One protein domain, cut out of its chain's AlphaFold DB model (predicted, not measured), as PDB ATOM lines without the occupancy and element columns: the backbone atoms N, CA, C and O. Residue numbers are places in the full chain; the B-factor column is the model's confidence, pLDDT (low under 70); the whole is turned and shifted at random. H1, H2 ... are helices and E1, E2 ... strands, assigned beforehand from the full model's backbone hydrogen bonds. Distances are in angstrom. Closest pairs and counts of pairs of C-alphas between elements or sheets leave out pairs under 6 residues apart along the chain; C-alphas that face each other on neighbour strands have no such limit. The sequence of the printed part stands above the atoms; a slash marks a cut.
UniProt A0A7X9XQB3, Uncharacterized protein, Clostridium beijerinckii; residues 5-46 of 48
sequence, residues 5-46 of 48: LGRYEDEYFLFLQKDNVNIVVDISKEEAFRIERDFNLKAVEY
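What this domain is: This is residues 5 to 46 of the 48 residues of an uncharacterized protein of Clostridium beijerinckii (UniProt A0A7X9XQB3). A strongly twisted sheet of three strands has one helix, H1, packed over one face at the E1 and E2 end, while the far end of the long E2 and E3 hairpin reaches away as an arm whose tip, residues 17 to 22, stands free. After H1 the last stretch folds back to E1, where residues 44 to 45 pair in parallel with residues 6 to 7. The printed part has 42 residues with three named strands and then one named helix, in the order E1 E2 E3 H1; the sheet's order is E1 - E2 - E3, all antiparallel, and the class is mixed, helices and strands. The whole is only just compact, close to loose, with a radius of gyration of the C-alphas of 10.5 A, and the C-alphas span 30 by 21 by 15 A.

Where its parts are: E1 is residues 5 to 8, 10.6 A long from first to last C-alpha, and C-alpha 5 is at (-33.566, 10.084, 35.193). E2, residues 11 to 18, is the longest strand by residues and measures 22.7 A. E3, residues 21 to 27, measures 19.3 A and begins with C-alpha 21 at (-36.770, -5.339, 29.106). H1, residues 29 to 39, measures 15.4 A and ends with C-alpha 39 at (-24.114, 14.202, 37.931).

How they stand to each other: E1, E2 and E3 form a meander, each strand the antiparallel neighbour of the one before. E1 and E2 are a hairpin with 129 degrees between their directions; N 6 and O 13 are 2.8 A apart, within hydrogen-bond range. E2 and E3 are a hairpin at 158 degrees, with N 14 and O 25 at 2.8 A and N 23 and O 16 at 2.9 A, both within hydrogen-bond range. E1 and E3 are the edge strands, and E2 is the inner strand. H1 is on the sheet at a height over the sheet of 10.2 A, in two layers, a helix on one face of a sheet. It lies over E1 and E2, slantwise to the strands, at 39 degrees to E1 on the local plane. The closest C-alphas of E2 and H1 are those of Tyr 12 and Lys 29, 6.3 A apart; those of E1 and H1 are Leu 5 and Ala 32, 7.4 A apart. In H1 every O i to N i+4 pair is within hydrogen-bond range.

The domain as a whole: The two C-alphas farthest apart are those of Asn 20 and Arg 37, at 30.6 A, while those of Leu 5 and Tyr 46, the first and last printed, are 10.3 A apart. The printed part has no cut. The links E1 to E2, E2 to E3 and E3 to H1 are tight, and no link is long. The mean pLDDT of the printed part is 94.7, and no printed residue is under 70.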
ATOM      1  N   LEU A   5     -32.694   9.456  34.214       96.69
ATOM      2  CA  LEU A   5     -33.566  10.084  35.193       96.69
ATOM      3  C   LEU A   5     -34.764  10.680  34.453       96.69
ATOM      4  O   LEU A   5     -34.594  11.616  33.674       96.69
ATOM      5  N   GLY A   6     -35.954  10.148  34.701       96.00
ATOM      6  CA  GLY A   6     -37.208  10.628  34.141       96.00
ATOM      7  C   GLY A   6     -38.063  11.358  35.172       96.00
ATOM      8  O   GLY A   6     -37.944  11.143  36.383       96.00
ATOM      9  N   ARG A   7     -38.933  12.233  34.671       95.81
ATOM     10  CA  ARG A   7     -39.962  12.925  35.440       95.81
ATOM     11  C   ARG A   7     -41.282  12.926  34.682       95.81
ATOM     12  O   ARG A   7     -41.303  13.051  33.458       95.81
ATOM     13  N   TYR A   8     -42.370  12.817  35.433       94.00
ATOM     14  CA  TYR A   8     -43.720  13.051  34.945       94.00
ATOM     15  C   TYR A   8     -44.536  13.799  35.978       94.00
ATOM     16  O   TYR A   8     -44.634  13.362  37.124       94.00
ATOM     17  N   GLU A   9     -45.112  14.926  35.563       90.38
ATOM     18  CA  GLU A   9     -45.739  15.889  36.465       90.38
ATOM     19  C   GLU A   9     -44.788  16.244  37.625       90.38
ATOM     20  O   GLU A   9     -43.828  16.992  37.448       90.38
ATOM     21  N   ASP A  10     -45.020  15.678  38.805       89.94
ATOM     22  CA  ASP A  10     -44.229  15.893  40.013       89.94
ATOM     23  C   ASP A  10     -43.574  14.608  40.559       89.94
ATOM     24  O   ASP A  10     -42.931  14.649  41.609       89.94
ATOM     25  N   GLU A  11     -43.692  13.494  39.839       95.06
ATOM     26  CA  GLU A  11     -43.115  12.193  40.183       95.06
ATOM     27  C   GLU A  11     -41.808  11.953  39.415       95.06
ATOM     28  O   GLU A  11     -41.667  12.339  38.250       95.06
ATOM     29  N   TYR A  12     -40.843  11.304  40.066       97.12
ATOM     30  CA  TYR A  12     -39.518  11.034  39.509       97.12
ATOM     31  C   TYR A  12     -39.238   9.536  39.479       97.12
ATOM     32  O   TYR A  12     -39.619   8.801  40.387       97.12
ATOM     33  N   PHE A  13     -38.525   9.086  38.452       96.69
ATOM     34  CA  PHE A  13     -38.187   7.677  38.291       96.69
ATOM     35  C   PHE A  13     -36.846   7.490  37.584       96.69
ATOM     36  O   PHE A  13     -36.402   8.320  36.791       96.69
ATOM     37  N   LEU A  14     -36.198   6.363  37.858       96.44
ATOM     38  CA  LEU A  14     -35.075   5.870  37.078       96.44
ATOM     39  C   LEU A  14     -35.576   4.870  36.045       96.44
ATOM     40  O   LEU A  14     -36.220   3.873  36.377       96.44
ATOM     41  N   PHE A  15     -35.248   5.140  34.792       93.81
ATOM     42  CA  PHE A  15     -35.595   4.327  33.644       93.81
ATOM     43  C   PHE A  15     -34.352   3.598  33.131       93.81
ATOM     44  O   PHE A  15     -33.300   4.202  32.908       93.81
ATOM     45  N   LEU A  16     -34.468   2.286  32.935       93.81
ATOM     46  CA  LEU A  16     -33.457   1.480  32.262       93.81
ATOM     47  C   LEU A  16     -34.112   0.625  31.186       93.81
ATOM     48  O   LEU A  16     -34.931  -0.245  31.486       93.81
ATOM     49  N   GLN A  17     -33.672   0.812  29.945       89.69
ATOM     50  CA  GLN A  17     -34.070  -0.019  28.816       89.69
ATOM     51  C   GLN A  17     -32.887  -0.835  28.302       89.69
ATOM     52  O   GLN A  17     -31.798  -0.313  28.041       89.69
ATOM     53  N   LYS A  18     -33.109  -2.137  28.121       89.88
ATOM     54  CA  LYS A  18     -32.186  -3.010  27.401       89.88
ATOM     55  C   LYS A  18     -32.949  -4.130  26.708       89.88
ATOM     56  O   LYS A  18     -33.705  -4.859  27.345       89.88
ATOM     57  N   ASP A  19     -32.681  -4.304  25.416       89.50
ATOM     58  CA  ASP A  19     -33.377  -5.271  24.568       89.50
ATOM     59  C   ASP A  19     -34.905  -5.066  24.678       89.50
ATOM     60  O   ASP A  19     -35.392  -3.962  24.438       89.50
ATOM     61  N   ASN A  20     -35.653  -6.090  25.098       90.12
ATOM     62  CA  ASN A  20     -37.104  -6.025  25.317       90.12
ATOM     63  C   ASN A  20     -37.488  -5.894  26.804       90.12
ATOM     64  O   ASN A  20     -38.617  -6.211  27.178       90.12
ATOM     65  N   VAL A  21     -36.549  -5.490  27.665       90.25
ATOM     66  CA  VAL A  21     -36.770  -5.339  29.106       90.25
ATOM     67  C   VAL A  21     -36.689  -3.867  29.486       90.25
ATOM     68  O   VAL A  21     -35.691  -3.198  29.215       90.25
ATOM     69  N   ASN A  22     -37.737  -3.404  30.166       90.00
ATOM     70  CA  ASN A  22     -37.817  -2.079  30.763       90.00
ATOM     71  C   ASN A  22     -37.898  -2.231  32.281       90.00
ATOM     72  O   ASN A  22     -38.724  -2.995  32.783       90.00
ATOM     73  N   ILE A  23     -37.051  -1.499  32.997       92.75
ATOM     74  CA  ILE A  23     -37.114  -1.365  34.451       92.75
ATOM     75  C   ILE A  23     -37.414   0.098  34.752       92.75
ATOM     76  O   ILE A  23     -36.714   0.989  34.273       92.75
ATOM     77  N   VAL A  24     -38.454   0.316  35.550       93.44
ATOM     78  CA  VAL A  24     -38.820   1.624  36.091       93.44
ATOM     79  C   VAL A  24     -38.739   1.513  37.603       93.44
ATOM     80  O   VAL A  24     -39.286   0.574  38.184       93.44
ATOM     81  N   VAL A  25     -38.009   2.431  38.220       96.06
ATOM     82  CA  VAL A  25     -37.891   2.528  39.674       96.06
ATOM     83  C   VAL A  25     -38.325   3.922  40.075       96.06
ATOM     84  O   VAL A  25     -37.629   4.884  39.759       96.06
ATOM     85  N   ASP A  26     -39.452   4.023  40.768       96.88
ATOM     86  CA  ASP A  26     -39.892   5.283  41.356       96.88
ATOM     87  C   ASP A  26     -38.877   5.729  42.413       96.88
ATOM     88  O   ASP A  26     -38.398   4.921  43.218       96.88
ATOM     89  N   ILE A  27     -38.537   7.013  42.404       97.31
ATOM     90  CA  ILE A  27     -37.619   7.619  43.367       97.31
ATOM     91  C   ILE A  27     -38.250   8.868  43.968       97.31
ATOM     92  O   ILE A  27     -39.107   9.524  43.378       97.31
ATOM     93  N   SER A  28     -37.797   9.239  45.157       97.88
ATOM     94  CA  SER A  28     -38.241  10.479  45.782       97.88
ATOM     95  C   SER A  28     -37.704  11.716  45.048       97.88
ATOM     96  O   SER A  28     -36.635  11.697  44.430       97.88
ATOM     97  N   LYS A  29     -38.397  12.851  45.210       97.00
ATOM     98  CA  LYS A  29     -37.911  14.164  44.748       97.00
ATOM     99  C   LYS A  29     -36.509  14.480  45.288       97.00
ATOM    100  O   LYS A  29     -35.681  15.024  44.568       97.00
ATOM    101  N   GLU A  30     -36.231  14.136  46.550       97.75
ATOM    102  CA  GLU A  30     -34.918  14.367  47.169       97.75
ATOM    103  C   GLU A  30     -33.806  13.583  46.457       97.75
ATOM    104  O   GLU A  30     -32.743  14.136  46.171       97.75
ATOM    105  N   GLU A  31     -34.052  12.311  46.135       97.75
ATOM    106  CA  GLU A  31     -33.109  11.484  45.379       97.75
ATOM    107  C   GLU A  31     -32.879  12.040  43.975       97.75
ATOM    108  O   GLU A  31     -31.727  12.165  43.560       97.75
ATOM    109  N   ALA A  32     -33.942  12.456  43.282       97.25
ATOM    110  CA  ALA A  32     -33.828  13.080  41.970       97.25
ATOM    111  C   ALA A  32     -32.952  14.342  42.006       97.25
ATOM    112  O   ALA A  32     -31.992  14.439  41.245       97.25
ATOM    113  N   PHE A  33     -33.202  15.263  42.945       96.69
ATOM    114  CA  PHE A  33     -32.389  16.477  43.098       96.69
ATOM    115  C   PHE A  33     -30.918  16.171  43.392       96.69
ATOM    116  O   PHE A  33     -30.023  16.860  42.896       96.69
ATOM    117  N   ARG A  34     -30.645  15.141  44.202       97.94
ATOM    118  CA  ARG A  34     -29.271  14.697  44.464       97.94
ATOM    119  C   ARG A  34     -28.605  14.184  43.190       97.94
ATOM    120  O   ARG A  34     -27.465  14.558  42.942       97.94
ATOM    121  N   ILE A  35     -29.306  13.396  42.375       96.25
ATOM    122  CA  ILE A  35     -28.786  12.876  41.102       96.25
ATOM    123  C   ILE A  35     -28.523  14.019  40.113       96.25
ATOM    124  O   ILE A  35     -27.427  14.106  39.564       96.25
ATOM    125  N   GLU A  36     -29.476  14.934  39.928       96.19
ATOM    126  CA  GLU A  36     -29.303  16.102  39.053       96.19
ATOM    127  C   GLU A  36     -28.065  16.921  39.435       96.19
ATOM    128  O   GLU A  36     -27.253  17.272  38.577       96.19
ATOM    129  N   ARG A  37     -27.878  17.174  40.737       97.69
ATOM    130  CA  ARG A  37     -26.731  17.922  41.257       97.69
ATOM    131  C   ARG A  37     -25.417  17.159  41.098       97.69
ATOM    132  O   ARG A  37     -24.449  17.724  40.597       97.69
ATOM    133  N   ASP A  38     -25.366  15.914  41.563       97.88
ATOM    134  CA  ASP A  38     -24.119  15.150  41.674       97.88
ATOM    135  C   ASP A  38     -23.581  14.737  40.292       97.88
ATOM    136  O   ASP A  38     -22.368  14.640  40.110       97.88
ATOM    137  N   PHE A  39     -24.469  14.562  39.307       94.88
ATOM    138  CA  PHE A  39     -24.114  14.202  37.931       94.88
ATOM    139  C   PHE A  39     -24.233  15.364  36.933       94.88
ATOM    140  O   PHE A  39     -23.958  15.175  35.749       94.88
ATOM    141  N   ASN A  40     -24.599  16.566  37.398       96.19
ATOM    142  CA  ASN A  40     -24.807  17.764  36.577       96.19
ATOM    143  C   ASN A  40     -25.708  17.501  35.354       96.19
ATOM    144  O   ASN A  40     -25.354  17.802  34.211       96.19
ATOM    145  N   LEU A  41     -26.873  16.910  35.613       94.75
ATOM    146  CA  LEU A  41     -27.883  16.559  34.615       94.75
ATOM    147  C   LEU A  41     -29.260  17.092  35.021       94.75
ATOM    148  O   LEU A  41     -29.426  17.645  36.105       94.75
ATOM    149  N   LYS A  42     -30.246  16.930  34.139       95.12
ATOM    150  CA  LYS A  42     -31.654  17.211  34.434       95.12
ATOM    151  C   LYS A  42     -32.507  15.998  34.108       95.12
ATOM    152  O   LYS A  42     -32.191  15.287  33.153       95.12
ATOM    153  N   ALA A  43     -33.574  15.798  34.875       95.00
ATOM    154  CA  ALA A  43     -34.575  14.795  34.559       95.00
ATOM    155  C   ALA A  43     -35.200  15.064  33.180       95.00
ATOM    156  O   ALA A  43     -35.488  16.211  32.825       95.00
ATOM    157  N   VAL A  44     -35.404  14.004  32.401       95.12
ATOM    158  CA  VAL A  44     -36.126  14.054  31.130       95.12
ATOM    159  C   VAL A  44     -37.621  14.095  31.431       95.12
ATOM    160  O   VAL A  44     -38.145  13.222  32.118       95.12
ATOM    161  N   GLU A  45     -38.303  15.120  30.928       95.00
ATOM    162  CA  GLU A  45     -39.752  15.268  31.071       95.00
ATOM    163  C   GLU A  45     -40.453  14.345  30.070       95.00
ATOM    164  O   GLU A  45     -40.286  14.480  28.852       95.00
ATOM    165  N   TYR A  46     -41.245  13.409  30.582       89.50
ATOM    166  CA  TYR A  46     -42.029  12.495  29.769       89.50
ATOM    167  C   TYR A  46     -43.485  12.970  29.653       89.50
ATOM    168  O   TYR A  46     -44.032  13.495  30.618       89.50
TER     169      TYR A  46